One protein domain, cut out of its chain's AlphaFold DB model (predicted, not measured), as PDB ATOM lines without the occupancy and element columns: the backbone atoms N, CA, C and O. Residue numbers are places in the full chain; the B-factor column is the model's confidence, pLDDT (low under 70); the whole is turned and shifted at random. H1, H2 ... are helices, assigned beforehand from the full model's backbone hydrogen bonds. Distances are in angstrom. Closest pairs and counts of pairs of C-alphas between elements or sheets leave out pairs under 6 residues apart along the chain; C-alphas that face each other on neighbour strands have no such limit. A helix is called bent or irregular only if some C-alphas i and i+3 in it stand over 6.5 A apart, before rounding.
ATOM      1  N   GLY A  83       8.897  -5.232  89.263       38.72
ATOM      2  CA  GLY A  83       8.966  -5.286  90.719       38.72
ATOM      3  C   GLY A  83       9.033  -3.885  91.307       38.72
ATOM      4  O   GLY A  83       9.641  -2.998  90.716       38.72
ATOM      5  N   ASP A  84       8.400  -3.687  92.461       46.25
ATOM      6  CA  ASP A  84       8.586  -2.475  93.257       46.25
ATOM      7  C   ASP A  84      10.085  -2.351  93.590       46.25
ATOM      8  O   ASP A  84      10.686  -3.325  94.039       46.25
ATOM      9  N   VAL A  85      10.714  -1.191  93.374       51.78
ATOM     10  CA  VAL A  85      12.122  -0.948  93.758       51.78
ATOM     11  C   VAL A  85      12.297  -1.015  95.289       51.78
ATOM     12  O   VAL A  85      13.403  -1.210  95.801       51.78
ATOM     13  N   LYS A  86      11.193  -1.012  96.055       56.06
ATOM     14  CA  LYS A  86      11.188  -1.455  97.459       56.06
ATOM     15  C   LYS A  86      11.599  -2.924  97.641       56.06
ATOM     16  O   LYS A  86      12.046  -3.287  98.730       56.06
ATOM     17  N   SER A  87      11.533  -3.761  96.606       73.06
ATOM     18  CA  SER A  87      12.011  -5.143  96.631       73.06
ATOM     19  C   SER A  87      13.537  -5.208  96.737       73.06
ATOM     20  O   SER A  87      14.272  -4.665  95.907       73.06
ATOM     21  N   LYS A  88      14.016  -5.954  97.738       83.19
ATOM     22  CA  LYS A  88      15.440  -6.229  97.984       83.19
ATOM     23  C   LYS A  88      16.121  -6.845  96.745       83.19
ATOM     24  O   LYS A  88      17.251  -6.479  96.428       83.19
ATOM     25  N   SER A  89      15.428  -7.718  96.000       83.38
ATOM     26  CA  SER A  89      15.998  -8.367  94.807       83.38
ATOM     27  C   SER A  89      16.165  -7.407  93.630       83.38
ATOM     28  O   SER A  89      17.163  -7.479  92.916       83.38
ATOM     29  N   VAL A  90      15.220  -6.478  93.450       84.50
ATOM     30  CA  VAL A  90      15.287  -5.450  92.402       84.50
ATOM     31  C   VAL A  90      16.481  -4.536  92.649       84.50
ATOM     32  O   VAL A  90      17.284  -4.338  91.740       84.50
ATOM     33  N   ARG A  91      16.663  -4.062  93.891       86.56
ATOM     34  CA  ARG A  91      17.851  -3.274  94.257       86.56
ATOM     35  C   ARG A  91      19.141  -4.038  93.985       86.56
ATOM     36  O   ARG A  91      20.022  -3.492  93.334       86.56
ATOM     37  N   ALA A  92      19.222  -5.311  94.370       88.56
ATOM     38  CA  ALA A  92      20.412  -6.123  94.120       88.56
ATOM     39  C   ALA A  92      20.743  -6.289  92.624       88.56
ATOM     40  O   ALA A  92      21.918  -6.273  92.251       88.56
ATOM     41  N   ARG A  93      19.735  -6.362  91.739       91.12
ATOM     42  CA  ARG A  93      19.949  -6.328  90.279       91.12
ATOM     43  C   ARG A  93      20.487  -4.980  89.803       91.12
ATOM     44  O   ARG A  93      21.383  -4.963  88.965       91.12
ATOM     45  N   ILE A  94      19.971  -3.871  90.334       91.50
ATOM     46  CA  ILE A  94      20.441  -2.519  89.989       91.50
ATOM     47  C   ILE A  94      21.887  -2.305  90.458       91.50
ATOM     48  O   ILE A  94      22.697  -1.761  89.702       91.50
ATOM     49  N   VAL A  95      22.232  -2.772  91.662       93.94
ATOM     50  CA  VAL A  95      23.608  -2.766  92.185       93.94
ATOM     51  C   VAL A  95      24.522  -3.576  91.270       93.94
ATOM     52  O   VAL A  95      25.532  -3.054  90.802       93.94
ATOM     53  N   ALA A  96      24.133  -4.812  90.933       95.31
ATOM     54  CA  ALA A  96      24.900  -5.665  90.030       95.31
ATOM     55  C   ALA A  96      25.145  -4.997  88.669       95.31
ATOM     56  O   ALA A  96      26.274  -4.975  88.182       95.31
ATOM     57  N   ALA A  97      24.101  -4.405  88.082       95.69
ATOM     58  CA  ALA A  97      24.189  -3.700  86.810       95.69
ATOM     59  C   ALA A  97      25.109  -2.472  86.891       95.69
ATOM     60  O   ALA A  97      25.924  -2.257  85.999       95.69
ATOM     61  N   THR A  98      25.017  -1.690  87.970       96.19
ATOM     62  CA  THR A  98      25.854  -0.496  88.182       96.19
ATOM     63  C   THR A  98      27.325  -0.871  88.359       96.19
ATOM     64  O   THR A  98      28.192  -0.279  87.724       96.19
ATOM     65  N   TYR A  99      27.626  -1.901  89.148       98.12
ATOM     66  CA  TYR A  99      28.990  -2.411  89.292       98.12
ATOM     67  C   TYR A  99      29.548  -2.955  87.969       98.12
ATOM     68  O   TYR A  99      30.682  -2.645  87.598       98.12
ATOM     69  N   ALA A 100      28.742  -3.684  87.193       98.25
ATOM     70  CA  ALA A 100      29.160  -4.126  85.867       98.25
ATOM     71  C   ALA A 100      29.480  -2.934  84.945       98.25
ATOM     72  O   ALA A 100      30.489  -2.969  84.244       98.25
ATOM     73  N   ARG A 101      28.683  -1.857  84.991       97.19
ATOM     74  CA  ARG A 101      28.955  -0.622  84.238       97.19
ATOM     75  C   ARG A 101      30.222   0.096  84.687       97.19
ATOM     76  O   ARG A 101      30.966   0.536  83.821       97.19
ATOM     77  N   PHE A 102      30.511   0.170  85.989       97.75
ATOM     78  CA  PHE A 102      31.789   0.718  86.453       97.75
ATOM     79  C   PHE A 102      32.970  -0.075  85.889       97.75
ATOM     80  O   PHE A 102      33.890   0.515  85.337       97.75
ATOM     81  N   TYR A 103      32.937  -1.409  85.959       98.25
ATOM     82  CA  TYR A 103      34.015  -2.228  85.394       98.25
ATOM     83  C   TYR A 103      34.169  -2.040  83.875       98.25
ATOM     84  O   TYR A 103      35.292  -1.920  83.377       98.25
ATOM     85  N   LEU A 104      33.042  -2.043  83.152       97.69
ATOM     86  CA  LEU A 104      32.986  -1.877  81.697       97.69
ATOM     87  C   LEU A 104      33.264  -0.436  81.245       97.69
ATOM     88  O   LEU A 104      33.397  -0.213  80.044       97.69
ATOM     89  N   GLU A 105      33.337   0.506  82.188       96.50
ATOM     90  CA  GLU A 105      33.416   1.951  81.965       96.50
ATOM     91  C   GLU A 105      32.282   2.484  81.072       96.50
ATOM     92  O   GLU A 105      32.486   3.290  80.167       96.50
ATOM     93  N   THR A 106      31.062   2.008  81.324       94.50
ATOM     94  CA  THR A 106      29.827   2.450  80.653       94.50
ATOM     95  C   THR A 106      28.860   3.165  81.599       94.50
ATOM     96  O   THR A 106      27.697   3.374  81.257       94.50
ATOM     97  N   GLU A 107      29.318   3.503  82.805       91.06
ATOM     98  CA  GLU A 107      28.595   4.364  83.742       91.06
ATOM     99  C   GLU A 107      28.840   5.846  83.416       91.06
ATOM    100  O   GLU A 107      29.787   6.185  82.704       91.06
ATOM    101  N   GLU A 108      28.003   6.738  83.945       82.06
ATOM    102  CA  GLU A 108      28.212   8.185  83.834       82.06
ATOM    103  C   GLU A 108      29.647   8.585  84.246       82.06
ATOM    104  O   GLU A 108      30.210   8.031  85.196       82.06
ATOM    105  N   PHE A 109      30.253   9.511  83.494       88.50
ATOM    106  CA  PHE A 109      31.632  10.006  83.671       88.50
ATOM    107  C   PHE A 109      32.755   8.961  83.545       88.50
ATOM    108  O   PHE A 109      33.919   9.252  83.815       88.50
ATOM    109  N   SER A 110      32.437   7.738  83.125       90.38
ATOM    110  CA  SER A 110      33.437   6.695  82.888       90.38
ATOM    111  C   SER A 110      34.100   6.837  81.510       90.38
ATOM    112  O   SER A 110      33.566   7.486  80.611       90.38
ATOM    113  N   ASP A 111      35.268   6.218  81.335       92.50
ATOM    114  CA  ASP A 111      36.022   6.231  80.075       92.50
ATOM    115  C   ASP A 111      36.237   4.792  79.582       92.50
ATOM    116  O   ASP A 111      37.053   4.076  80.169       92.50
ATOM    117  N   PRO A 112      35.582   4.353  78.486       93.88
ATOM    118  CA  PRO A 112      35.736   3.008  77.929       93.88
ATOM    119  C   PRO A 112      37.188   2.560  77.704       93.88
ATOM    120  O   PRO A 112      37.476   1.360  77.723       93.88
ATOM    121  N   LYS A 113      38.129   3.498  77.517       94.25
ATOM    122  CA  LYS A 113      39.564   3.198  77.365       94.25
ATOM    123  C   LYS A 113      40.224   2.736  78.666       94.25
ATOM    124  O   LYS A 113      41.292   2.132  78.620       94.25
ATOM    125  N   ARG A 114      39.596   2.991  79.815       95.25
ATOM    126  CA  ARG A 114      40.074   2.626  81.156       95.25
ATOM    127  C   ARG A 114      39.444   1.339  81.693       95.25
ATOM    128  O   ARG A 114      39.607   1.035  82.877       95.25
ATOM    129  N   LYS A 115      38.746   0.574  80.837       96.19
ATOM    130  CA  LYS A 115      38.046  -0.663  81.216       96.19
ATOM    131  C   LYS A 115      38.923  -1.536  82.109       96.19
ATOM    132  O   LYS A 115      40.063  -1.846  81.771       96.19
ATOM    133  N   GLY A 116      38.362  -1.957  83.238       95.50
ATOM    134  CA  GLY A 116      39.038  -2.832  84.188       95.50
ATOM    135  C   GLY A 116      39.897  -2.144  85.248       95.50
ATOM    136  O   GLY A 116      40.468  -2.866  86.067       95.50
ATOM    137  N   ARG A 117      39.966  -0.803  85.312       96.44
ATOM    138  CA  ARG A 117      40.612  -0.116  86.452       96.44
ATOM    139  C   ARG A 117      39.877  -0.366  87.774       96.44
ATOM    140  O   ARG A 117      40.518  -0.604  88.791       96.44
ATOM    141  N   TYR A 118      38.544  -0.438  87.743       97.88
ATOM    142  CA  TYR A 118      37.703  -0.780  88.894       97.88
ATOM    143  C   TYR A 118      37.474  -2.293  88.993       97.88
ATOM    144  O   TYR A 118      36.352  -2.790  88.895       97.88
ATOM    145  N   TYR A 119      38.550  -3.065  89.150       98.25
ATOM    146  CA  TYR A 119      38.507  -4.522  88.970       98.25
ATOM    147  C   TYR A 119      37.595  -5.260  89.967       98.25
ATOM    148  O   TYR A 119      36.948  -6.244  89.610       98.25
ATOM    149  N   TRP A 120      37.478  -4.751  91.203       97.81
ATOM    150  CA  TRP A 120      36.529  -5.270  92.201       97.81
ATOM    151  C   TRP A 120      35.085  -5.237  91.695       97.81
ATOM    152  O   TRP A 120      34.337  -6.179  91.939       97.81
ATOM    153  N   MET A 121      34.706  -4.193  90.952       97.94
ATOM    154  CA  MET A 121      33.329  -3.990  90.509       97.94
ATOM    155  C   MET A 121      32.833  -5.126  89.608       97.94
ATOM    156  O   MET A 121      31.661  -5.485  89.669       97.94
ATOM    157  N   ALA A 122      33.708  -5.786  88.844       98.06
ATOM    158  CA  ALA A 122      33.309  -6.977  88.097       98.06
ATOM    159  C   ALA A 122      32.925  -8.145  89.018       98.06
ATOM    160  O   ALA A 122      31.866  -8.748  88.843       98.06
ATOM    161  N   LEU A 123      33.747  -8.454  90.027       97.38
ATOM    162  CA  LEU A 123      33.429  -9.516  90.985       97.38
ATOM    163  C   LEU A 123      32.210  -9.144  91.844       97.38
ATOM    164  O   LEU A 123      31.316  -9.969  92.046       97.38
ATOM    165  N   GLY A 124      32.141  -7.888  92.292       95.12
ATOM    166  CA  GLY A 124      31.015  -7.326  93.032       95.12
ATOM    167  C   GLY A 124      29.703  -7.388  92.247       95.12
ATOM    168  O   GLY A 124      28.646  -7.629  92.840       95.12
ATOM    169  N   ALA A 125      29.745  -7.241  90.917       97.62
ATOM    170  CA  ALA A 125      28.577  -7.410  90.056       97.62
ATOM    171  C   ALA A 125      28.040  -8.847  90.112       97.62
ATOM    172  O   ALA A 125      26.842  -9.048  90.328       97.62
ATOM    173  N   PHE A 126      28.913  -9.856  90.004       95.00
ATOM    174  CA  PHE A 126      28.512 -11.257  90.170       95.00
ATOM    175  C   PHE A 126      27.996 -11.548  91.583       95.00
ATOM    176  O   PHE A 126      26.991 -12.244  91.728       95.00
ATOM    177  N   ALA A 127      28.628 -10.990  92.620       91.19
ATOM    178  CA  ALA A 127      28.197 -11.170  94.005       91.19
ATOM    179  C   ALA A 127      26.799 -10.577  94.247       91.19
ATOM    180  O   ALA A 127      25.908 -11.260  94.754       91.19
ATOM    181  N   SER A 128      26.566  -9.344  93.794       91.62
ATOM    182  CA  SER A 128      25.266  -8.667  93.893       91.62
ATOM    183  C   SER A 128      24.189  -9.371  93.070       91.62
ATOM    184  O   SER A 128      23.047  -9.522  93.510       91.62
ATOM    185  N   LYS A 129      24.556  -9.903  91.900       92.12
ATOM    186  CA  LYS A 129      23.676 -10.760  91.105       92.12
ATOM    187  C   LYS A 129      23.292 -12.024  91.867       92.12
ATOM    188  O   LYS A 129      22.120 -12.398  91.872       92.12
ATOM    189  N   ASN A 130      24.248 -12.683  92.518       85.50
ATOM    190  CA  ASN A 130      23.970 -13.863  93.331       85.50
ATOM    191  C   ASN A 130      23.024 -13.527  94.494       85.50
ATOM    192  O   ASN A 130      22.096 -14.294  94.740       85.50
ATOM    193  N   VAL A 131      23.163 -12.354  95.126       83.88
ATOM    194  CA  VAL A 131      22.189 -11.862  96.117       83.88
ATOM    195  C   VAL A 131      20.787 -11.748  95.513       83.88
ATOM    196  O   VAL A 131      19.842 -12.301  96.074       83.88
ATOM    197  N   ALA A 132      20.639 -11.107  94.349       85.12
ATOM    198  CA  ALA A 132      19.343 -11.003  93.672       85.12
ATOM    199  C   ALA A 132      18.724 -12.381  93.386       85.12
ATOM    200  O   ALA A 132      17.551 -12.612  93.673       85.12
ATOM    201  N   CYS A 133      19.528 -13.313  92.874       82.00
ATOM    202  CA  CYS A 133      19.109 -14.681  92.586       82.00
ATOM    203  C   CYS A 133      18.663 -15.445  93.840       82.00
ATOM    204  O   CYS A 133      17.663 -16.162  93.792       82.00
ATOM    205  N   THR A 134      19.363 -15.276  94.964       77.19
ATOM    206  CA  THR A 134      18.984 -15.882  96.248       77.19
ATOM    207  C   THR A 134      17.665 -15.310  96.756       77.19
ATOM    208  O   THR A 134      16.770 -16.070  97.117       77.19
ATOM    209  N   LEU A 135      17.495 -13.987  96.706       75.62
ATOM    210  CA  LEU A 135      16.251 -13.313  97.097       75.62
ATOM    211  C   LEU A 135      15.060 -13.702  96.205       75.62
ATOM    212  O   LEU A 135      13.908 -13.655  96.628       75.62
ATOM    213  N   GLU A 136      15.319 -14.093  94.958       80.06
ATOM    214  CA  GLU A 136      14.294 -14.552  94.020       80.06
ATOM    215  C   GLU A 136      13.981 -16.043  94.116       80.06
ATOM    216  O   GLU A 136      12.990 -16.489  93.520       80.06
ATOM    217  N   HIS A 137      14.786 -16.802  94.861       74.81
ATOM    218  CA  HIS A 137      14.613 -18.234  95.013       74.81
ATOM    219  C   HIS A 137      13.244 -18.538  95.633       74.81
ATOM    220  O   HIS A 137      12.858 -17.941  96.637       74.81
ATOM    221  N   ARG A 138      12.500 -19.490  95.050       67.94
ATOM    222  CA  ARG A 138      11.113 -19.799  95.458       67.94
ATOM    223  C   ARG A 138      10.991 -20.084  96.948       67.94
ATOM    224  O   ARG A 138      10.054 -19.626  97.581       67.94
ATOM    225  N   ALA A 139      11.958 -20.806  97.492       61.31
ATOM    226  CA  ALA A 139      11.976 -21.144  98.901       61.31
ATOM    227  C   ALA A 139      12.248 -19.945  99.822       61.31
ATOM    228  O   ALA A 139      11.619 -19.836 100.867       61.31
ATOM    229  N   VAL A 140      13.121 -19.019  99.410       61.66
ATOM    230  CA  VAL A 140      13.359 -17.767 100.143       61.66
ATOM    231  C   VAL A 140      12.105 -16.897 100.089       61.66
ATOM    232  O   VAL A 140      11.649 -16.426 101.123       61.66
ATOM    233  N   LYS A 141      11.468 -16.779  98.917       65.44
ATOM    234  CA  LYS A 141      10.176 -16.090  98.770       65.44
ATOM    235  C   LYS A 141       9.071 -16.711  99.628       65.44
ATOM    236  O   LYS A 141       8.314 -15.981 100.262       65.44
ATOM    237  N   ALA A 142       8.982 -18.040  99.670       56.75
ATOM    238  CA  ALA A 142       8.017 -18.751 100.502       56.75
ATOM    239  C   ALA A 142       8.268 -18.494 101.995       56.75
ATOM    240  O   ALA A 142       7.330 -18.154 102.707       56.75
ATOM    241  N   ALA A 143       9.527 -18.557 102.442       58.41
ATOM    242  CA  ALA A 143       9.920 -18.245 103.817       58.41
ATOM    243  C   ALA A 143       9.573 -16.796 104.204       58.41
ATOM    244  O   ALA A 143       8.952 -16.573 105.242       58.41
ATOM    245  N   THR A 144       9.870 -15.817 103.339       58.41
ATOM    246  CA  THR A 144       9.481 -14.414 103.569       58.41
ATOM    247  C   THR A 144       7.964 -14.232 103.606       58.41
ATOM    248  O   THR A 144       7.458 -13.465 104.418       58.41
ATOM    249  N   GLY A 145       7.222 -14.968 102.769       49.47
ATOM    250  CA  GLY A 145       5.759 -14.912 102.709       49.47
ATOM    251  C   GLY A 145       5.066 -15.450 103.963       49.47
ATOM    252  O   GLY A 145       3.931 -15.070 104.229       49.47
ATOM    253  N   VAL A 146       5.756 -16.282 104.750       40.12
ATOM    254  CA  VAL A 146       5.293 -16.776 106.061       40.12
ATOM    255  C   VAL A 146       5.968 -16.063 107.245       40.12
ATOM    256  O   VAL A 146       5.893 -16.542 108.371       40.12
ATOM    257  N   GLY A 147       6.627 -14.919 107.008       42.84
ATOM    258  CA  GLY A 147       7.184 -14.055 108.059       42.84
ATOM    259  C   GLY A 147       8.627 -14.353 108.488       42.84
ATOM    260  O   GLY A 147       9.113 -13.750 109.441       42.84
ATOM    261  N   ILE A 148       9.345 -15.241 107.793       56.62
ATOM    262  CA  ILE A 148      10.761 -15.543 108.059       56.62
ATOM    263  C   ILE A 148      11.633 -14.714 107.096       56.62
ATOM    264  O   ILE A 148      12.045 -15.196 106.042       56.62
ATOM    265  N   ASP A 149      11.895 -13.444 107.438       62.09
ATOM    266  CA  ASP A 149      12.608 -12.486 106.562       62.09
ATOM    267  C   ASP A 149      14.109 -12.327 106.884       62.09
ATOM    268  O   ASP A 149      14.826 -11.656 106.158       62.09
ATOM    269  N   THR A 150      14.655 -12.969 107.920       63.88
ATOM    270  CA  THR A 150      16.019 -12.683 108.425       63.88
ATOM    271  C   THR A 150      17.123 -12.811 107.360       63.88
ATOM    272  O   THR A 150      18.056 -12.013 107.324       63.88
ATOM    273  N   VAL A 151      16.996 -13.780 106.446       62.44
ATOM    274  CA  VAL A 151      17.951 -14.006 105.342       62.44
ATOM    275  C   VAL A 151      17.860 -12.909 104.302       62.44
ATOM    276  O   VAL A 151      18.867 -12.348 103.873       62.44
ATOM    277  N   ALA A 152      16.635 -12.626 103.870       68.38
ATOM    278  CA  ALA A 152      16.402 -11.633 102.850       68.38
ATOM    279  C   ALA A 152      16.718 -10.236 103.395       68.38
ATOM    280  O   ALA A 152      17.308  -9.434 102.676       68.38
ATOM    281  N   ASP A 153      16.423  -9.967 104.668       74.31
ATOM    282  CA  ASP A 153      16.813  -8.748 105.369       74.31
ATOM    283  C   ASP A 153      18.325  -8.586 105.472       74.31
ATOM    284  O   ASP A 153      18.839  -7.578 105.000       74.31
ATOM    285  N   GLY A 154      19.057  -9.596 105.955       74.00
ATOM    286  CA  GLY A 154      20.519  -9.536 106.045       74.00
ATOM    287  C   GLY A 154      21.193  -9.335 104.683       74.00
ATOM    288  O   GLY A 154      22.026  -8.440 104.521       74.00
ATOM    289  N   LEU A 155      20.789 -10.108 103.668       77.75
ATOM    290  CA  LEU A 155      21.315  -9.973 102.304       77.75
ATOM    291  C   LEU A 155      20.939  -8.628 101.666       77.75
ATOM    292  O   LEU A 155      21.764  -8.002 101.002       77.75
ATOM    293  N   GLY A 156      19.702  -8.174 101.876       81.56
ATOM    294  CA  GLY A 156      19.205  -6.895 101.381       81.56
ATOM    295  C   GLY A 156      19.903  -5.703 102.036       81.56
ATOM    296  O   GLY A 156      20.297  -4.780 101.327       81.56
ATOM    297  N   LYS A 157      20.096  -5.743 103.359       85.12
ATOM    298  CA  LYS A 157      20.806  -4.735 104.155       85.12
ATOM    299  C   LYS A 157      22.273  -4.655 103.747       85.12
ATOM    300  O   LYS A 157      22.748  -3.570 103.425       85.12
ATOM    301  N   GLY A 158      22.961  -5.799 103.695       87.19
ATOM    302  CA  GLY A 158      24.369  -5.874 103.305       87.19
ATOM    303  C   GLY A 158      24.611  -5.340 101.894       87.19
ATOM    304  O   GLY A 158      25.432  -4.447 101.709       87.19
ATOM    305  N   ASN A 159      23.854  -5.819 100.900       90.25
ATOM    306  CA  ASN A 159      24.002  -5.359  99.518       90.25
ATOM    307  C   ASN A 159      23.672  -3.866  99.346       90.25
ATOM    308  O   ASN A 159      24.364  -3.168  98.609       90.25
ATOM    309  N   PHE A 160      22.644  -3.370 100.042       91.81
ATOM    310  CA  PHE A 160      22.252  -1.964  99.984       91.81
ATOM    311  C   PHE A 160      23.331  -1.039 100.556       91.81
ATOM    312  O   PHE A 160      23.738  -0.091  99.889       91.81
ATOM    313  N   TRP A 161      23.816  -1.317 101.766       93.81
ATOM    314  CA  TRP A 161      24.783  -0.443 102.431       93.81
ATOM    315  C   TRP A 161      26.188  -0.539 101.837       93.81
ATOM    316  O   TRP A 161      26.856   0.485 101.754       93.81
ATOM    317  N   LEU A 162      26.597  -1.703 101.318       94.75
ATOM    318  CA  LEU A 162      27.816  -1.800 100.504       94.75
ATOM    319  C   LEU A 162      27.750  -0.907  99.265       94.75
ATOM    320  O   LEU A 162      28.729  -0.250  98.917       94.75
ATOM    321  N   PHE A 163      26.588  -0.827  98.615       96.06
ATOM    322  CA  PHE A 163      26.423   0.070  97.481       96.06
ATOM    323  C   PHE A 163      26.506   1.546  97.889       96.06
ATOM    324  O   PHE A 163      27.198   2.311  97.220       96.06
ATOM    325  N   GLN A 164      25.854   1.940  98.991       94.94
ATOM    326  CA  GLN A 164      25.933   3.312  99.518       94.94
ATOM    327  C   GLN A 164      27.350   3.707  99.963       94.94
ATOM    328  O   GLN A 164      27.660   4.894  99.995       94.94
ATOM    329  N   ASP A 165      28.193   2.733 100.301       96.75
ATOM    330  CA  ASP A 165      29.574   2.928 100.731       96.75
ATOM    331  C   ASP A 165      30.544   3.021  99.539       96.75
ATOM    332  O   ASP A 165      31.221   4.032  99.344       96.75
ATOM    333  N   ILE A 166      30.549   2.003  98.672       96.25
ATOM    334  CA  ILE A 166      31.556   1.837  97.617       96.25
ATOM    335  C   ILE A 166      31.224   2.575  96.318       96.25
ATOM    336  O   ILE A 166      32.138   3.056  95.639       96.25
ATOM    337  N   ALA A 167      29.948   2.694  95.944       96.62
ATOM    338  CA  ALA A 167      29.583   3.324  94.675       96.62
ATOM    339  C   ALA A 167      29.908   4.834  94.633       96.62
ATOM    340  O   ALA A 167      30.481   5.257  93.627       96.62
ATOM    341  N   PRO A 168      29.656   5.639  95.692       96.81
ATOM    342  CA  PRO A 168      30.051   7.052  95.719       96.81
ATOM    343  C   PRO A 168      31.556   7.278  95.544       96.81
ATOM    344  O   PRO A 168      31.956   8.202  94.845       96.81
ATOM    345  N   ILE A 169      32.391   6.419  96.139       97.25
ATOM    346  CA  ILE A 169      33.859   6.488  96.033       97.25
ATOM    347  C   ILE A 169      34.292   6.384  94.564       97.25
ATOM    348  O   ILE A 169      35.088   7.188  94.083       97.25
ATOM    349  N   HIS A 170      33.743   5.405  93.843       97.56
ATOM    350  CA  HIS A 170      34.104   5.141  92.450       97.56
ATOM    351  C   HIS A 170      33.482   6.159  91.495       97.56
ATOM    352  O   HIS A 170      34.139   6.596  90.552       97.56
ATOM    353  N   TRP A 171      32.243   6.578  91.764       96.56
ATOM    354  CA  TRP A 171      31.584   7.621  90.989       96.56
ATOM    355  C   TRP A 171      32.332   8.949  91.101       96.56
ATOM    356  O   TRP A 171      32.635   9.540  90.072       96.56
ATOM    357  N   LEU A 172      32.708   9.385  92.313       95.12
ATOM    358  CA  LEU A 172      33.435  10.644  92.493       95.12
ATOM    359  C   LEU A 172      34.802  10.603  91.810       95.12
ATOM    360  O   LEU A 172      35.181  11.573  91.170       95.12
ATOM    361  N   HIS A 173      35.513   9.476  91.887       96.38
ATOM    362  CA  HIS A 173      36.782   9.308  91.178       96.38
ATOM    363  C   HIS A 173      36.627   9.400  89.648       96.38
ATOM    364  O   HIS A 173      37.504   9.944  88.978       96.38
ATOM    365  N   SER A 174      35.532   8.876  89.082       94.75
ATOM    366  CA  SER A 174      35.225   9.027  87.652       94.75
ATOM    367  C   SER A 174      34.784  10.447  87.288       94.75
ATOM    368  O   SER A 174      35.219  10.962  86.265       94.75
ATOM    369  N   TYR A 175      33.945  11.069  88.118       91.12
ATOM    370  CA  TYR A 175      33.403  12.412  87.907       91.12
ATOM    371  C   TYR A 175      34.485  13.493  87.998       91.12
ATOM    372  O   TYR A 175      34.643  14.294  87.081       91.12
ATOM    373  N   ASP A 176      35.251  13.489  89.088       88.12
ATOM    374  CA  ASP A 176      36.349  14.417  89.324       88.12
ATOM    375  C   ASP A 176      37.467  13.724  90.112       88.12
ATOM    376  O   ASP A 176      37.477  13.630  91.345       88.12
ATOM    377  N   TYR A 177      38.454  13.254  89.353       90.56
ATOM    378  CA  TYR A 177      39.659  12.618  89.866       90.56
ATOM    379  C   TYR A 177      40.389  13.482  90.907       90.56
ATOM    380  O   TYR A 177      40.862  12.964  91.920       90.56
ATOM    381  N   SER A 178      40.494  14.794  90.668       89.12
ATOM    382  CA  SER A 178      41.229  15.707  91.547       89.12
ATOM    383  C   SER A 178      40.475  15.910  92.857       89.12
ATOM    384  O   SER A 178      41.055  15.745  93.935       89.12
ATOM    385  N   ALA A 179      39.167  16.172  92.771       89.12
ATOM    386  CA  ALA A 179      38.311  16.316  93.942       89.12
ATOM    387  C   ALA A 179      38.300  15.042  94.793       89.12
ATOM    388  O   ALA A 179      38.407  15.135  96.013       89.12
ATOM    389  N   TYR A 180      38.254  13.852  94.181       93.81
ATOM    390  CA  TYR A 180      38.332  12.595  94.928       93.81
ATOM    391  C   TYR A 180      39.583  12.529  95.817       93.81
ATOM    392  O   TYR A 180      39.470  12.302  97.022       93.81
ATOM    393  N   PHE A 181      40.779  12.735  95.253       92.62
ATOM    394  CA  PHE A 181      42.017  12.630  96.032       92.62
ATOM    395  C   PHE A 181      42.172  13.764  97.045       92.62
ATOM    396  O   PHE A 181      42.693  13.527  98.135       92.62
ATOM    397  N   HIS A 182      41.692  14.966  96.718       93.00
ATOM    398  CA  HIS A 182      41.670  16.093  97.646       93.00
ATOM    399  C   HIS A 182      40.743  15.830  98.846       93.00
ATOM    400  O   HIS A 182      41.099  16.131  99.982       93.00
ATOM    401  N   CYS A 183      39.591  15.196  98.610       94.50
ATOM    402  CA  CYS A 183      38.526  15.021  99.597       94.50
ATOM    403  C   CYS A 183      38.461  13.629 100.241       94.50
ATOM    404  O   CYS A 183      37.618  13.392 101.106       94.50
ATOM    405  N   ALA A 184      39.339  12.695  99.867       94.62
ATOM    406  CA  ALA A 184      39.334  11.319 100.372       94.62
ATOM    407  C   ALA A 184      39.312  11.238 101.911       94.62
ATOM    408  O   ALA A 184      38.595  10.422 102.488       94.62
ATOM    409  N   ASN A 185      40.060  12.107 102.591       95.06
ATOM    410  CA  ASN A 185      40.170  12.072 104.052       95.06
ATOM    411  C   ASN A 185      38.947  12.642 104.785       95.06
ATOM    412  O   ASN A 185      38.783  12.345 105.964       95.06
ATOM    413  N   THR A 186      38.087  13.399 104.097       95.56
ATOM    414  CA  THR A 186      36.875  13.996 104.680       95.56
ATOM    415  C   THR A 186      35.635  13.126 104.458       95.56
ATOM    416  O   THR A 186      34.526  13.493 104.843       95.56
ATOM    417  N   ARG A 187      35.770  11.967 103.796       95.56
ATOM    418  CA  ARG A 187      34.646  11.043 103.629       95.56
ATOM    419  C   ARG A 187      34.189  10.537 104.995       95.56
ATOM    420  O   ARG A 187      34.992  10.003 105.758       95.56
ATOM    421  N   GLY A 188      32.892  10.649 105.251       92.50
ATOM    422  CA  GLY A 188      32.261  10.310 106.526       92.50
ATOM    423  C   GLY A 188      32.163  11.481 107.501       92.50
ATOM    424  O   GLY A 188      31.588  11.333 108.575       92.50
ATOM    425  N   GLU A 189      32.678  12.653 107.122       94.06
ATOM    426  CA  GLU A 189      32.262  13.918 107.723       94.06
ATOM    427  C   GLU A 189      30.868  14.325 107.225       94.06
ATOM    428  O   GLU A 189      30.318  13.739 106.289       94.06
ATOM    429  N   LYS A 190      30.305  15.354 107.863       90.06
ATOM    430  CA  LYS A 190      28.936  15.811 107.633       90.06
ATOM    431  C   LYS A 190      28.720  16.238 106.177       90.06
ATOM    432  O   LYS A 190      29.338  17.193 105.701       90.06
ATOM    433  N   LEU A 191      27.784  15.590 105.494       85.44
ATOM    434  CA  LEU A 191      27.274  15.984 104.182       85.44
ATOM    435  C   LEU A 191      26.463  17.288 104.277       85.44
ATOM    436  O   LEU A 191      26.117  17.764 105.360       85.44
ATOM    437  N   HIS A 192      26.131  17.873 103.127       82.94
ATOM    438  CA  HIS A 192      25.140  18.944 103.068       82.94
ATOM    439  C   HIS A 192      23.837  18.503 103.758       82.94
ATOM    440  O   HIS A 192      23.422  17.353 103.614       82.94
ATOM    441  N   GLU A 193      23.172  19.407 104.481       77.38
ATOM    442  CA  GLU A 193      22.044  19.082 105.372       77.38
ATOM    443  C   GLU A 193      20.938  18.274 104.680       77.38
ATOM    444  O   GLU A 193      20.455  17.280 105.218       77.38
ATOM    445  N   VAL A 194      20.579  18.649 103.449       73.19
ATOM    446  CA  VAL A 194      19.565  17.918 102.675       73.19
ATOM    447  C   VAL A 194      19.993  16.473 102.405       73.19
ATOM    448  O   VAL A 194      19.171  15.561 102.497       73.19
ATOM    449  N   MET A 195      21.277  16.249 102.124       80.50
ATOM    450  CA  MET A 195      21.812  14.910 101.897       80.50
ATOM    451  C   MET A 195      21.929  14.104 103.184       80.50
ATOM    452  O   MET A 195      21.637  12.912 103.154       80.50
ATOM    453  N   GLU A 196      22.277  14.729 104.310       80.56
ATOM    454  CA  GLU A 196      22.238  14.057 105.615       80.56
ATOM    455  C   GLU A 196      20.824  13.598 105.974       80.56
ATOM    456  O   GLU A 196      20.602  12.449 106.368       80.56
ATOM    457  N   ASN A 197      19.836  14.467 105.765       74.56
ATOM    458  CA  ASN A 197      18.436  14.140 106.022       74.56
ATOM    459  C   ASN A 197      17.948  12.990 105.127       74.56
ATOM    460  O   ASN A 197      17.189  12.139 105.579       74.56
ATOM    461  N   GLN A 198      18.397  12.922 103.870       78.75
ATOM    462  CA  GLN A 198      18.076  11.797 102.987       78.75
ATOM    463  C   GLN A 198      18.787  10.507 103.409       78.75
ATOM    464  O   GLN A 198      18.160   9.448 103.447       78.75
ATOM    465  N   LEU A 199      20.077  10.584 103.744       80.94
ATOM    466  CA  LEU A 199      20.896   9.436 104.130       80.94
ATOM    467  C   LEU A 199      20.369   8.762 105.407       80.94
ATOM    468  O   LEU A 199      20.286   7.536 105.474       80.94
ATOM    469  N   THR A 200      19.959   9.559 106.393       85.00
ATOM    470  CA  THR A 200      19.404   9.080 107.672       85.00
ATOM    471  C   THR A 200      17.997   8.487 107.553       85.00
ATOM    472  O   THR A 200      17.581   7.726 108.423       85.00
ATOM    473  N   GLN A 201      17.279   8.766 106.462       82.56
ATOM    474  CA  GLN A 201      15.964   8.181 106.167       82.56
ATOM    475  C   GLN A 201      16.043   6.880 105.356       82.56
ATOM    476  O   GLN A 201      15.013   6.258 105.080       82.56
ATOM    477  N   LEU A 202      17.244   6.452 104.949       84.88
ATOM    478  CA  LEU A 202      17.401   5.205 104.210       84.88
ATOM    479  C   LEU A 202      17.070   3.982 105.087       84.88
ATOM    480  O   LEU A 202      17.250   4.006 106.307       84.88
ATOM    481  N   PRO A 203      16.641   2.863 104.475       85.12
ATOM    482  CA  PRO A 203      16.421   1.620 105.202       85.12
ATOM    483  C   PRO A 203      17.645   1.206 106.029       85.12
ATOM    484  O   PRO A 203      18.772   1.182 105.531       85.12
ATOM    485  N   TRP A 204      17.410   0.854 107.294       87.75
ATOM    486  CA  TRP A 204      18.434   0.477 108.277       87.75
ATOM    487  C   TRP A 204      19.467   1.568 108.621       87.75
ATOM    488  O   TRP A 204      20.456   1.237 109.268       87.75
ATOM    489  N   ALA A 205      19.273   2.837 108.239       87.12
ATOM    490  CA  ALA A 205      20.265   3.902 108.455       87.12
ATOM    491  C   ALA A 205      20.656   4.102 109.921       87.12
ATOM    492  O   ALA A 205      21.845   4.176 110.217       87.12
ATOM    493  N   GLU A 206      19.682   4.098 110.832       89.31
ATOM    494  CA  GLU A 206      19.918   4.220 112.278       89.31
ATOM    495  C   GLU A 206      20.881   3.145 112.806       89.31
ATOM    496  O   GLU A 206      21.747   3.421 113.629       89.31
ATOM    497  N   GLN A 207      20.777   1.921 112.281       88.56
ATOM    498  CA  GLN A 207      21.637   0.801 112.665       88.56
ATOM    499  C   GLN A 207      22.966   0.808 111.900       88.56
ATOM    500  O   GLN A 207      24.004   0.441 112.442       88.56
ATOM    501  N   ALA A 208      22.935   1.161 110.615       91.50
ATOM    502  CA  ALA A 208      24.069   1.012 109.715       91.50
ATOM    503  C   ALA A 208      25.068   2.164 109.841       91.50
ATOM    504  O   ALA A 208      26.264   1.910 109.946       91.50
ATOM    505  N   LEU A 209      24.615   3.421 109.860       94.25
ATOM    506  CA  LEU A 209      25.511   4.581 109.819       94.25
ATOM    507  C   LEU A 209      26.507   4.614 110.989       94.25
ATOM    508  O   LEU A 209      27.698   4.765 110.710       94.25
ATOM    509  N   PRO A 210      26.111   4.394 112.261       94.06
ATOM    510  CA  PRO A 210      27.073   4.389 113.365       94.06
ATOM    511  C   PRO A 210      28.104   3.260 113.231       94.06
ATOM    512  O   PRO A 210      29.306   3.473 113.396       94.06
ATOM    513  N   VAL A 211      27.645   2.061 112.859       90.94
ATOM    514  CA  VAL A 211      28.484   0.865 112.692       90.94
ATOM    515  C   VAL A 211      29.505   1.041 111.562       90.94
ATOM    516  O   VAL A 211      30.658   0.611 111.674       90.94
ATOM    517  N   LEU A 212      29.092   1.721 110.493       92.31
ATOM    518  CA  LEU A 212      29.912   2.045 109.329       92.31
ATOM    519  C   LEU A 212      30.701   3.349 109.493       92.31
ATOM    520  O   LEU A 212      31.304   3.812 108.527       92.31
ATOM    521  N   GLN A 213      30.706   3.950 110.689       93.94
ATOM    522  CA  GLN A 213      31.382   5.222 110.968       93.94
ATOM    523  C   GLN A 213      31.004   6.306 109.947       93.94
ATOM    524  O   GLN A 213      31.869   6.989 109.404       93.94
ATOM    525  N   HIS A 214      29.710   6.401 109.639       94.44
ATOM    526  CA  HIS A 214      29.146   7.316 108.648       94.44
ATOM    527  C   HIS A 214      29.779   7.175 107.250       94.44
ATOM    528  O   HIS A 214      29.922   8.153 106.528       94.44
ATOM    529  N   LEU A 215      30.113   5.944 106.838       95.50
ATOM    530  CA  LEU A 215      30.690   5.616 105.521       95.50
ATOM    531  C   LEU A 215      32.112   6.164 105.324       95.50
ATOM    532  O   LEU A 215      32.500   6.517 104.207       95.50
ATOM    533  N   LYS A 216      32.884   6.269 106.415       95.62
ATOM    534  CA  LYS A 216      34.274   6.731 106.392       95.62
ATOM    535  C   LYS A 216      35.171   5.803 105.570       95.62
ATOM    536  O   LYS A 216      35.163   4.582 105.737       95.62
ATOM    537  N   LEU A 217      36.032   6.405 104.749       94.75
ATOM    538  CA  LEU A 217      37.029   5.682 103.959       94.75
ATOM    539  C   LEU A 217      38.015   4.928 104.867       94.75
ATOM    540  O   LEU A 217      38.758   5.525 105.646       94.75
ATOM    541  N   SER A 218      38.053   3.601 104.731       96.38
ATOM    542  CA  SER A 218      39.029   2.755 105.426       96.38
ATOM    543  C   SER A 218      40.394   2.751 104.729       96.38
ATOM    544  O   SER A 218      40.501   3.055 103.540       96.38
ATOM    545  N   SER A 219      41.439   2.297 105.427       96.94
ATOM    546  CA  SER A 219      42.768   2.100 104.829       96.94
ATOM    547  C   SER A 219      42.753   1.108 103.655       96.94
ATOM    548  O   SER A 219      43.487   1.285 102.683       96.94
ATOM    549  N   TYR A 220      41.887   0.092 103.697       97.94
ATOM    550  CA  TYR A 220      41.698  -0.855 102.597       97.94
ATOM    551  C   TYR A 220      41.063  -0.198 101.366       97.94
ATOM    552  O   TYR A 220      41.532  -0.417 100.250       97.94
ATOM    553  N   ALA A 221      40.040   0.638 101.567       96.81
ATOM    554  CA  ALA A 221      39.377   1.368 100.488       96.81
ATOM    555  C   ALA A 221      40.320   2.394  99.844       96.81
ATOM    556  O   ALA A 221      40.469   2.422  98.622       96.81
ATOM    557  N   GLN A 222      41.040   3.163 100.668       97.06
ATOM    558  CA  GLN A 222      42.071   4.096 100.209       97.06
ATOM    559  C   GLN A 222      43.150   3.373  99.394       97.06
ATOM    560  O   GLN A 222      43.489   3.808  98.295       97.06
ATOM    561  N   LYS A 223      43.645   2.225  99.884       98.12
ATOM    562  CA  LYS A 223      44.595   1.382  99.146       98.12
ATOM    563  C   LYS A 223      44.026   0.917  97.804       98.12
ATOM    564  O   LYS A 223      44.744   0.955  96.809       98.12
ATOM    565  N   GLY A 224      42.763   0.494  97.762       98.00
ATOM    566  CA  GLY A 224      42.092   0.101  96.522       98.00
ATOM    567  C   GLY A 224      42.094   1.223  95.482       98.00
ATOM    568  O   GLY A 224      42.523   1.007  94.354       98.00
ATOM    569  N   MET A 225      41.739   2.443  95.882       97.62
ATOM    570  CA  MET A 225      41.714   3.597  94.973       97.62
ATOM    571  C   MET A 225      43.114   4.105  94.590       97.62
ATOM    572  O   MET A 225      43.321   4.579  93.475       97.62
ATOM    573  N   LEU A 226      44.123   3.937  95.451       97.69
ATOM    574  CA  LEU A 226      45.522   4.155  95.064       97.69
ATOM    575  C   LEU A 226      45.987   3.146  94.004       97.69
ATOM    576  O   LEU A 226      46.706   3.527  93.082       97.69
ATOM    577  N   LEU A 227      45.540   1.890  94.094       98.56
ATOM    578  CA  LEU A 227      45.813   0.877  93.074       98.56
ATOM    579  C   LEU A 227      45.118   1.205  91.748       98.56
ATOM    580  O   LEU A 227      45.734   0.990  90.712       98.56
ATOM    581  N   VAL A 228      43.911   1.793  91.749       98.00
ATOM    582  CA  VAL A 228      43.279   2.316  90.516       98.00
ATOM    583  C   VAL A 228      44.229   3.283  89.804       98.00
ATOM    584  O   VAL A 228      44.531   3.099  88.628       98.00
ATOM    585  N   ARG A 229      44.777   4.263  90.534       96.00
ATOM    586  CA  ARG A 229      45.739   5.235  89.988       96.00
ATOM    587  C   ARG A 229      47.007   4.581  89.431       96.00
ATOM    588  O   ARG A 229      47.608   5.111  88.501       96.00
ATOM    589  N   GLU A 230      47.462   3.481  90.023       97.38
ATOM    590  CA  GLU A 230      48.593   2.715  89.491       97.38
ATOM    591  C   GLU A 230      48.205   1.967  88.212       97.38
ATOM    592  O   GLU A 230      48.929   2.058  87.224       97.38
ATOM    593  N   ILE A 231      47.049   1.296  88.201       98.06
ATOM    594  CA  ILE A 231      46.525   0.550  87.048       98.06
ATOM    595  C   ILE A 231      46.390   1.454  85.818       98.06
ATOM    596  O   ILE A 231      46.776   1.051  84.723       98.06
ATOM    597  N   GLU A 232      45.907   2.685  85.992       95.75
ATOM    598  CA  GLU A 232      45.734   3.661  84.904       95.75
ATOM    599  C   GLU A 232      47.038   4.050  84.188       95.75
ATOM    600  O   GLU A 232      46.995   4.530  83.058       95.75
ATOM    601  N   LYS A 233      48.198   3.841  84.824       96.25
ATOM    602  CA  LYS A 233      49.520   4.139  84.247       96.25
ATOM    603  C   LYS A 233      50.135   2.944  83.519       96.25
ATOM    604  O   LYS A 233      51.172   3.090  82.875       96.25
ATOM    605  N   LEU A 234      49.550   1.758  83.666       97.00
ATOM    606  CA  LEU A 234      50.098   0.510  83.149       97.00
ATOM    607  C   LEU A 234      49.493   0.161  81.790       97.00
ATOM    608  O   LEU A 234      48.359   0.513  81.474       97.00
ATOM    609  N   LYS A 235      50.246  -0.600  80.990       95.06
ATOM    610  CA  LYS A 235      49.744  -1.148  79.729       95.06
ATOM    611  C   LYS A 235      48.665  -2.204  80.022       95.06
ATOM    612  O   LYS A 235      48.994  -3.202  80.679       95.06
ATOM    613  N   PRO A 236      47.429  -2.052  79.508       93.81
ATOM    614  CA  PRO A 236      46.376  -3.044  79.696       93.81
ATOM    615  C   PRO A 236      46.821  -4.444  79.269       93.81
ATOM    616  O   PRO A 236      47.435  -4.625  78.217       93.81
ATOM    617  N   GLY A 237      46.520  -5.432  80.109       90.62
ATOM    618  CA  GLY A 237      46.808  -6.841  79.846       90.62
ATOM    619  C   GLY A 237      48.241  -7.301  80.135       90.62
ATOM    620  O   GLY A 237      48.468  -8.506  80.049       90.62
ATOM    621  N   SER A 238      49.168  -6.405  80.500       96.25
ATOM    622  CA  SER A 238      50.496  -6.790  81.012       96.25
ATOM    623  C   SER A 238      50.404  -7.521  82.358       96.25
ATOM    624  O   SER A 238      49.430  -7.340  83.090       96.25
ATOM    625  N   ASP A 239      51.417  -8.314  82.709       96.69
ATOM    626  CA  ASP A 239      51.423  -9.085  83.962       96.69
ATOM    627  C   ASP A 239      51.300  -8.169  85.185       96.69
ATOM    628  O   ASP A 239      50.439  -8.373  86.038       96.69
ATOM    629  N   THR A 240      52.050  -7.064  85.211       97.38
ATOM    630  CA  THR A 240      51.965  -6.069  86.290       97.38
ATOM    631  C   THR A 240      50.590  -5.401  86.365       97.38
ATOM    632  O   THR A 240      50.092  -5.140  87.458       97.38
ATOM    633  N   TYR A 241      49.929  -5.149  85.229       97.50
ATOM    634  CA  TYR A 241      48.551  -4.646  85.205       97.50
ATOM    635  C   TYR A 241      47.586  -5.648  85.856       97.50
ATOM    636  O   TYR A 241      46.771  -5.264  86.698       97.50
ATOM    637  N   ARG A 242      47.710  -6.937  85.522       96.94
ATOM    638  CA  ARG A 242      46.870  -8.020  86.061       96.94
ATOM    639  C   ARG A 242      47.101  -8.238  87.556       96.94
ATOM    640  O   ARG A 242      46.141  -8.324  88.323       96.94
ATOM    641  N   GLU A 243      48.354  -8.216  87.998       97.88
ATOM    642  CA  GLU A 243      48.711  -8.278  89.416       97.88
ATOM    643  C   GLU A 243      48.073  -7.132  90.210       97.88
ATOM    644  O   GLU A 243      47.489  -7.347  91.278       97.88
ATOM    645  N   LYS A 244      48.128  -5.905  89.676       98.56
ATOM    646  CA  LYS A 244      47.521  -4.729  90.314       98.56
ATOM    647  C   LYS A 244      45.998  -4.790  90.310       98.56
ATOM    648  O   LYS A 244      45.389  -4.394  91.302       98.56
ATOM    649  N   GLN A 245      45.381  -5.346  89.269       98.44
ATOM    650  CA  GLN A 245      43.946  -5.630  89.239       98.44
ATOM    651  C   GLN A 245      43.526  -6.601  90.349       98.44
ATOM    652  O   GLN A 245      42.592  -6.312  91.103       98.44
ATOM    653  N   LEU A 246      44.233  -7.722  90.511       98.44
ATOM    654  CA  LEU A 246      43.950  -8.661  91.595       98.44
ATOM    655  C   LEU A 246      44.179  -8.016  92.971       98.44
ATOM    656  O   LEU A 246      43.358  -8.181  93.875       98.44
ATOM    657  N   ALA A 247      45.252  -7.237  93.125       98.62
ATOM    658  CA  ALA A 247      45.525  -6.499  94.354       98.62
ATOM    659  C   ALA A 247      44.415  -5.486  94.679       98.62
ATOM    660  O   ALA A 247      43.996  -5.395  95.834       98.62
ATOM    661  N   HIS A 248      43.910  -4.762  93.673       98.75
ATOM    662  CA  HIS A 248      42.778  -3.844  93.809       98.75
ATOM    663  C   HIS A 248      41.547  -4.597  94.308       98.75
ATOM    664  O   HIS A 248      40.925  -4.197  95.292       98.75
ATOM    665  N   LEU A 249      41.196  -5.702  93.641       98.25
ATOM    666  CA  LEU A 249      40.050  -6.531  94.009       98.25
ATOM    667  C   LEU A 249      40.152  -6.987  95.461       98.25
ATOM    668  O   LEU A 249      39.210  -6.791  96.222       98.25
ATOM    669  N   LEU A 250      41.296  -7.527  95.878       97.50
ATOM    670  CA  LEU A 250      41.484  -7.979  97.256       97.50
ATOM    671  C   LEU A 250      41.472  -6.824  98.266       97.50
ATOM    672  O   LEU A 250      41.002  -7.011  99.387       97.50
ATOM    673  N   ALA A 251      41.968  -5.637  97.909       98.44
ATOM    674  CA  ALA A 251      41.919  -4.470  98.786       98.44
ATOM    675  C   ALA A 251      40.469  -4.056  99.074       98.44
ATOM    676  O   ALA A 251      40.088  -3.962 100.241       98.44
ATOM    677  N   ILE A 252      39.639  -3.908  98.038       97.19
ATOM    678  CA  ILE A 252      38.226  -3.564  98.229       97.19
ATOM    679  C   ILE A 252      37.456  -4.714  98.896       97.19
ATOM    680  O   ILE A 252      36.674  -4.461  99.807       97.19
ATOM    681  N   ALA A 253      37.756  -5.976  98.567       94.00
ATOM    682  CA  ALA A 253      37.179  -7.128  99.261       94.00
ATOM    683  C   ALA A 253      37.438  -7.080 100.775       94.00
ATOM    684  O   ALA A 253      36.532  -7.320 101.564       94.00
ATOM    685  N   ASN A 254      38.665  -6.749 101.198       95.62
ATOM    686  CA  ASN A 254      38.987  -6.605 102.620       95.62
ATOM    687  C   ASN A 254      38.189  -5.472 103.271       95.62
ATOM    688  O   ASN A 254      37.718  -5.641 104.394       95.62
ATOM    689  N   HIS A 255      38.006  -4.345 102.581       96.56
ATOM    690  CA  HIS A 255      37.164  -3.267 103.087       96.56
ATOM    691  C   HIS A 255      35.716  -3.729 103.277       96.56
ATOM    692  O   HIS A 255      35.209  -3.697 104.398       96.56
ATOM    693  N   GLU A 256      35.080  -4.220 102.216       92.75
ATOM    694  CA  GLU A 256      33.677  -4.624 102.267       92.75
ATOM    695  C   GLU A 256      33.447  -5.732 103.297       92.75
ATOM    696  O   GLU A 256      32.466  -5.723 104.030       92.75
ATOM    697  N   GLN A 257      34.361  -6.692 103.397       89.31
ATOM    698  CA  GLN A 257      34.116  -7.908 104.166       89.31
ATOM    699  C   GLN A 257      34.527  -7.776 105.625       89.31
ATOM    700  O   GLN A 257      33.831  -8.323 106.476       89.31
ATOM    701  N   ARG A 258      35.625  -7.073 105.927       92.75
ATOM    702  CA  ARG A 258      36.136  -6.914 107.301       92.75
ATOM    703  C   ARG A 258      35.653  -5.627 107.963       92.75
ATOM    704  O   ARG A 258      35.414  -5.598 109.162       92.75
ATOM    705  N   VAL A 259      35.516  -4.542 107.199       93.38
ATOM    706  CA  VAL A 259      35.165  -3.229 107.768       93.38
ATOM    707  C   VAL A 259      33.659  -3.009 107.766       93.38
ATOM    708  O   VAL A 259      33.134  -2.509 108.759       93.38
ATOM    709  N   VAL A 260      32.979  -3.396 106.681       90.44
ATOM    710  CA  VAL A 260      31.538  -3.161 106.510       90.44
ATOM    711  C   VAL A 260      30.730  -4.371 106.975       90.44
ATOM    712  O   VAL A 260      30.073  -4.311 108.010       90.44
ATOM    713  N   LEU A 261      30.772  -5.487 106.240       86.62
ATOM    714  CA  LEU A 261      29.879  -6.623 106.469       86.62
ATOM    715  C   LEU A 261      30.119  -7.321 107.804       86.62
ATOM    716  O   LEU A 261      29.147  -7.781 108.400       86.62
ATOM    717  N   GLN A 262      31.370  -7.399 108.284       88.50
ATOM    718  CA  GLN A 262      31.641  -8.010 109.587       88.50
ATOM    719  C   GLN A 262      30.774  -7.352 110.661       88.50
ATOM    720  O   GLN A 262      29.962  -8.022 111.286       88.50
ATOM    721  N   LYS A 263      30.828  -6.024 110.749       90.44
ATOM    722  CA  LYS A 263      30.093  -5.269 111.761       90.44
ATOM    723  C   LYS A 263      28.602  -5.133 111.450       90.44
ATOM    724  O   LYS A 263      27.779  -5.098 112.355       90.44
ATOM    725  N   LEU A 264      28.247  -5.010 110.168       84.00
ATOM    726  CA  LEU A 264      26.875  -4.721 109.744       84.00
ATOM    727  C   LEU A 264      25.953  -5.944 109.799       84.00
ATOM    728  O   LEU A 264      24.758  -5.781 110.057       84.00
ATOM    729  N   ILE A 265      26.483  -7.131 109.481       79.81
ATOM    730  CA  ILE A 265      25.689  -8.362 109.376       79.81
ATOM    731  C   ILE A 265      26.275  -9.544 110.154       79.81
ATOM    732  O   ILE A 265      25.498 -10.301 110.714       79.81
ATOM    733  N   TYR A 266      27.596  -9.745 110.205       76.75
ATOM    734  CA  TYR A 266      28.156 -10.992 110.758       76.75
ATOM    735  C   TYR A 266      28.340 -10.980 112.281       76.75
ATOM    736  O   TYR A 266      28.239 -12.040 112.894       76.75
ATOM    737  N   ASP A 267      28.564  -9.809 112.876       84.19
ATOM    738  CA  ASP A 267      28.634  -9.607 114.329       84.19
ATOM    739  C   ASP A 267      27.238  -9.549 114.971       84.19
ATOM    740  O   ASP A 267      27.118  -9.603 116.195       84.19
ATOM    741  N   ASP A 268      26.173  -9.466 114.163       75.62
ATOM    742  CA  ASP A 268      24.796  -9.538 114.644       75.62
ATOM    743  C   ASP A 268      24.509 -10.949 115.203       75.62
ATOM    744  O   ASP A 268      24.558 -11.937 114.455       75.62
ATOM    745  N   PRO A 269      24.182 -11.088 116.505       74.88
ATOM    746  CA  PRO A 269      23.981 -12.398 117.115       74.88
ATOM    747  C   PRO A 269      22.826 -13.188 116.495       74.88
ATOM    748  O   PRO A 269      22.913 -14.414 116.387       74.88
ATOM    749  N   ALA A 270      21.751 -12.519 116.067       67.81
ATOM    750  CA  ALA A 270      20.609 -13.184 115.451       67.81
ATOM    751  C   ALA A 270      20.982 -13.734 114.068       67.81
ATOM    752  O   ALA A 270      20.639 -14.876 113.741       67.81
ATOM    753  N   PHE A 271      21.746 -12.969 113.287       66.25
ATOM    754  CA  PHE A 271      22.267 -13.422 112.000       66.25
ATOM    755  C   PHE A 271      23.280 -14.564 112.157       66.25
ATOM    756  O   PHE A 271      23.197 -15.558 111.434       66.25
ATOM    757  N   ALA A 368      38.312 -14.250  78.813       95.88
ATOM    758  CA  ALA A 368      38.033 -12.815  78.861       95.88
ATOM    759  C   ALA A 368      36.764 -12.406  78.088       95.88
ATOM    760  O   ALA A 368      35.947 -11.652  78.608       95.88
ATOM    761  N   GLU A 369      36.578 -12.925  76.869       97.38
ATOM    762  CA  GLU A 369      35.411 -12.620  76.029       97.38
ATOM    763  C   GLU A 369      34.103 -13.091  76.673       97.38
ATOM    764  O   GLU A 369      33.139 -12.329  76.756       97.38
ATOM    765  N   TYR A 370      34.092 -14.318  77.202       97.88
ATOM    766  CA  TYR A 370      32.949 -14.848  77.936       97.88
ATOM    767  C   TYR A 370      32.617 -13.955  79.132       97.88
ATOM    768  O   TYR A 370      31.474 -13.524  79.284       97.88
ATOM    769  N   MET A 371      33.614 -13.632  79.960       98.31
ATOM    770  CA  MET A 371      33.411 -12.814  81.154       98.31
ATOM    771  C   MET A 371      32.914 -11.400  80.819       98.31
ATOM    772  O   MET A 371      31.998 -10.903  81.477       98.31
ATOM    773  N   ASP A 372      33.461 -10.776  79.771       97.75
ATOM    774  CA  ASP A 372      33.011  -9.476  79.257       97.75
ATOM    775  C   ASP A 372      31.543  -9.550  78.804       97.75
ATOM    776  O   ASP A 372      30.733  -8.707  79.193       97.75
ATOM    777  N   GLN A 373      31.154 -10.609  78.085       98.12
ATOM    778  CA  GLN A 373      29.765 -10.846  77.681       98.12
ATOM    779  C   GLN A 373      28.827 -11.014  78.887       98.12
ATOM    780  O   GLN A 373      27.734 -10.439  78.900       98.12
ATOM    781  N   GLN A 374      29.238 -11.764  79.916       98.00
ATOM    782  CA  GLN A 374      28.435 -11.935  81.130       98.00
ATOM    783  C   GLN A 374      28.234 -10.602  81.858       98.00
ATOM    784  O   GLN A 374      27.114 -10.284  82.262       98.00
ATOM    785  N   LEU A 375      29.288  -9.791  81.980       98.12
ATOM    786  CA  LEU A 375      29.213  -8.470  82.604       98.12
ATOM    787  C   LEU A 375      28.351  -7.504  81.787       98.12
ATOM    788  O   LEU A 375      27.543  -6.791  82.373       98.12
ATOM    789  N   ARG A 376      28.432  -7.522  80.450       96.94
ATOM    790  CA  ARG A 376      27.535  -6.727  79.587       96.94
ATOM    791  C   ARG A 376      26.075  -7.119  79.762       96.94
ATOM    792  O   ARG A 376      25.215  -6.246  79.846       96.94
ATOM    793  N   SER A 377      25.799  -8.420  79.853       94.50
ATOM    794  CA  SER A 377      24.448  -8.916  80.111       94.50
ATOM    795  C   SER A 377      23.930  -8.459  81.477       94.50
ATOM    796  O   SER A 377      22.786  -8.030  81.572       94.50
ATOM    797  N   ILE A 378      24.762  -8.484  82.525       91.62
ATOM    798  CA  ILE A 378      24.388  -7.959  83.850       91.62
ATOM    799  C   ILE A 378      24.183  -6.437  83.799       91.62
ATOM    800  O   ILE A 378      23.207  -5.928  84.348       91.62
ATOM    801  N   ALA A 379      25.060  -5.703  83.113       92.88
ATOM    802  CA  ALA A 379      24.968  -4.251  82.961       92.88
ATOM    803  C   ALA A 379      23.656  -3.808  82.294       92.88
ATOM    804  O   ALA A 379      23.154  -2.729  82.608       92.88
ATOM    805  N   SER A 380      23.072  -4.639  81.421       88.12
ATOM    806  CA  SER A 380      21.803  -4.348  80.747       88.12
ATOM    807  C   SER A 380      20.560  -4.622  81.601       88.12
ATOM    808  O   SER A 380      19.445  -4.406  81.132       88.12
ATOM    809  N   TRP A 381      20.699  -5.122  82.837       83.31
ATOM    810  CA  TRP A 381      19.543  -5.420  83.696       83.31
ATOM    811  C   TRP A 381      18.816  -4.173  84.176       83.31
ATOM    812  O   TRP A 381      17.638  -4.243  84.513       83.31
ATOM    813  N   HIS A 382      19.502  -3.038  84.198       78.12
ATOM    814  CA  HIS A 382      18.914  -1.755  84.530       78.12
ATOM    815  C   HIS A 382      19.528  -0.691  83.636       78.12
ATOM    816  O   HIS A 382      20.744  -0.521  83.649       78.12
ATOM    817  N   THR A 383      18.699   0.044  82.909       66.94
ATOM    818  CA  THR A 383      19.132   1.251  82.209       66.94
ATOM    819  C   THR A 383      18.918   2.423  83.159       66.94
ATOM    820  O   THR A 383      17.772   2.639  83.556       66.94
ATOM    821  N   PRO A 384      19.973   3.143  83.574       60.22
ATOM    822  CA  PRO A 384      19.781   4.348  84.359       60.22
ATOM    823  C   PRO A 384      19.052   5.389  83.505       60.22
ATOM    824  O   PRO A 384      19.354   5.546  82.320       60.22
ATOM    825  N   ASP A 385      18.110   6.110  84.106       55.25
ATOM    826  CA  ASP A 385      17.557   7.310  83.488       55.25
ATOM    827  C   ASP A 385      18.701   8.339  83.396       55.25
ATOM    828  O   ASP A 385      19.032   9.006  84.372       55.25
ATOM    829  N   MET A 386      19.353   8.444  82.229       41.66
ATOM    830  CA  MET A 386      20.488   9.358  81.981       41.66
ATOM    831  C   MET A 386      20.123  10.852  82.105       41.66
ATOM    832  O   MET A 386      20.944  11.725  81.858       41.66
ATOM    833  N   THR A 387      18.881  11.176  82.457       42.44
ATOM    834  CA  THR A 387      18.335  12.534  82.420       42.44
ATOM    835  C   THR A 387      18.500  13.317  83.720       42.44
ATOM    836  O   THR A 387      18.239  14.514  83.714       42.44
TER     837      THR A 387
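Overview. This is residues 83 to 271 and 368 to 387 of the 402 residues of an uncharacterized protein of Aquitalea sp. LB_tupeE (UniProt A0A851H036). Three helices side by side, H1, H2 and the first arm of bent H4, make a core bundle, with the long helix H9 packed on H2 and H4a and H8 folded beside H9. H10 packs on H1 and H2, H4b and H5 make a short hairpin, and residues 193 to 198 of H6 stick out. The printed part has 209 residues with ten named helices, H1 to H10 in order, and no named strand: all helix. It is compact, with a radius of gyration of the C-alphas of 17.2 A and spans of 54 by 41 by 37 A.

Arrangement. H1, residues 88 to 104, and H2, residues 119 to 136, form a hairpin, opposite ways at a shallow tilt of 20 degrees; their closest C-alphas, of Ala 96 and Ala 125, are 4.1 A apart. H3, residues 138 to 145, follows. H4, residues 150 to 175, was assigned as one helix by its hydrogen bonds but is bent: C-alphas 165 and 168 are 6.5 A apart. Its arms are H4a, residues 150 to 165, and H4b, residues 168 to 175. H1, H2 and H4a form an up and down bundle, each running against the one before. H4a touches H1, closest at C-alphas Lys 88 and Gly 156, 5.1 A. H3 only just touches H4a, with 3 pairs of C-alphas within 8 A, closest at Val 140 and Ala 152, 7.4 A. H4b forms a hairpin with H5, residues 177 to 186, closest at C-alphas His 173 and Tyr 180, 5.2 A. H6, residues 193 to 200, and H7, residues 205 to 211, touch only at the corner, and only just, with 3 pairs within 8 A. H8, residues 219 to 231, and H9, residues 239 to 266, form a hairpin, closest at C-alphas Gly 224 and His 248, 4.8 A. H9 touches H2, closest at C-alphas Trp 120 and Leu 249, 4.2 A. H10, residues 368 to 379, touches H1 at a steep tilt of 45 degrees, closest at C-alphas Ala 97 and Ala 379, 4.0 A. Every O i to N i+4 pair is within hydrogen-bond range in H1, H3, H4a, H4b, H6, H8 and H10; H2 has 13 of 14, H5 4 of 6, H9 20 of 24 and H7 1 of 3, beside 2 of 4 O i to N i+3 pairs.

Along the chain. H1 begins at C-alpha 88 (15.440, -6.229, 97.984) and is 24.3 A long; H2 is 26.7 A and H4a 22.1 A. H9, 35.5 A, has a kink of 31 degrees near residue 260. H10 ends at C-alpha 379 (24.968, -4.251, 82.961).

Size, cuts and confidence. The farthest C-alphas, of Val 146 and Lys 235, are 54.0 A apart. Residues 272 to 367 are not printed; C-alphas 271 and 368 are 36.7 A apart across the cut. The link H1 to H2 is long. pLDDT is under 70 at residues 83 to 86, 138 to 152, 270 to 271 and 383 to 387.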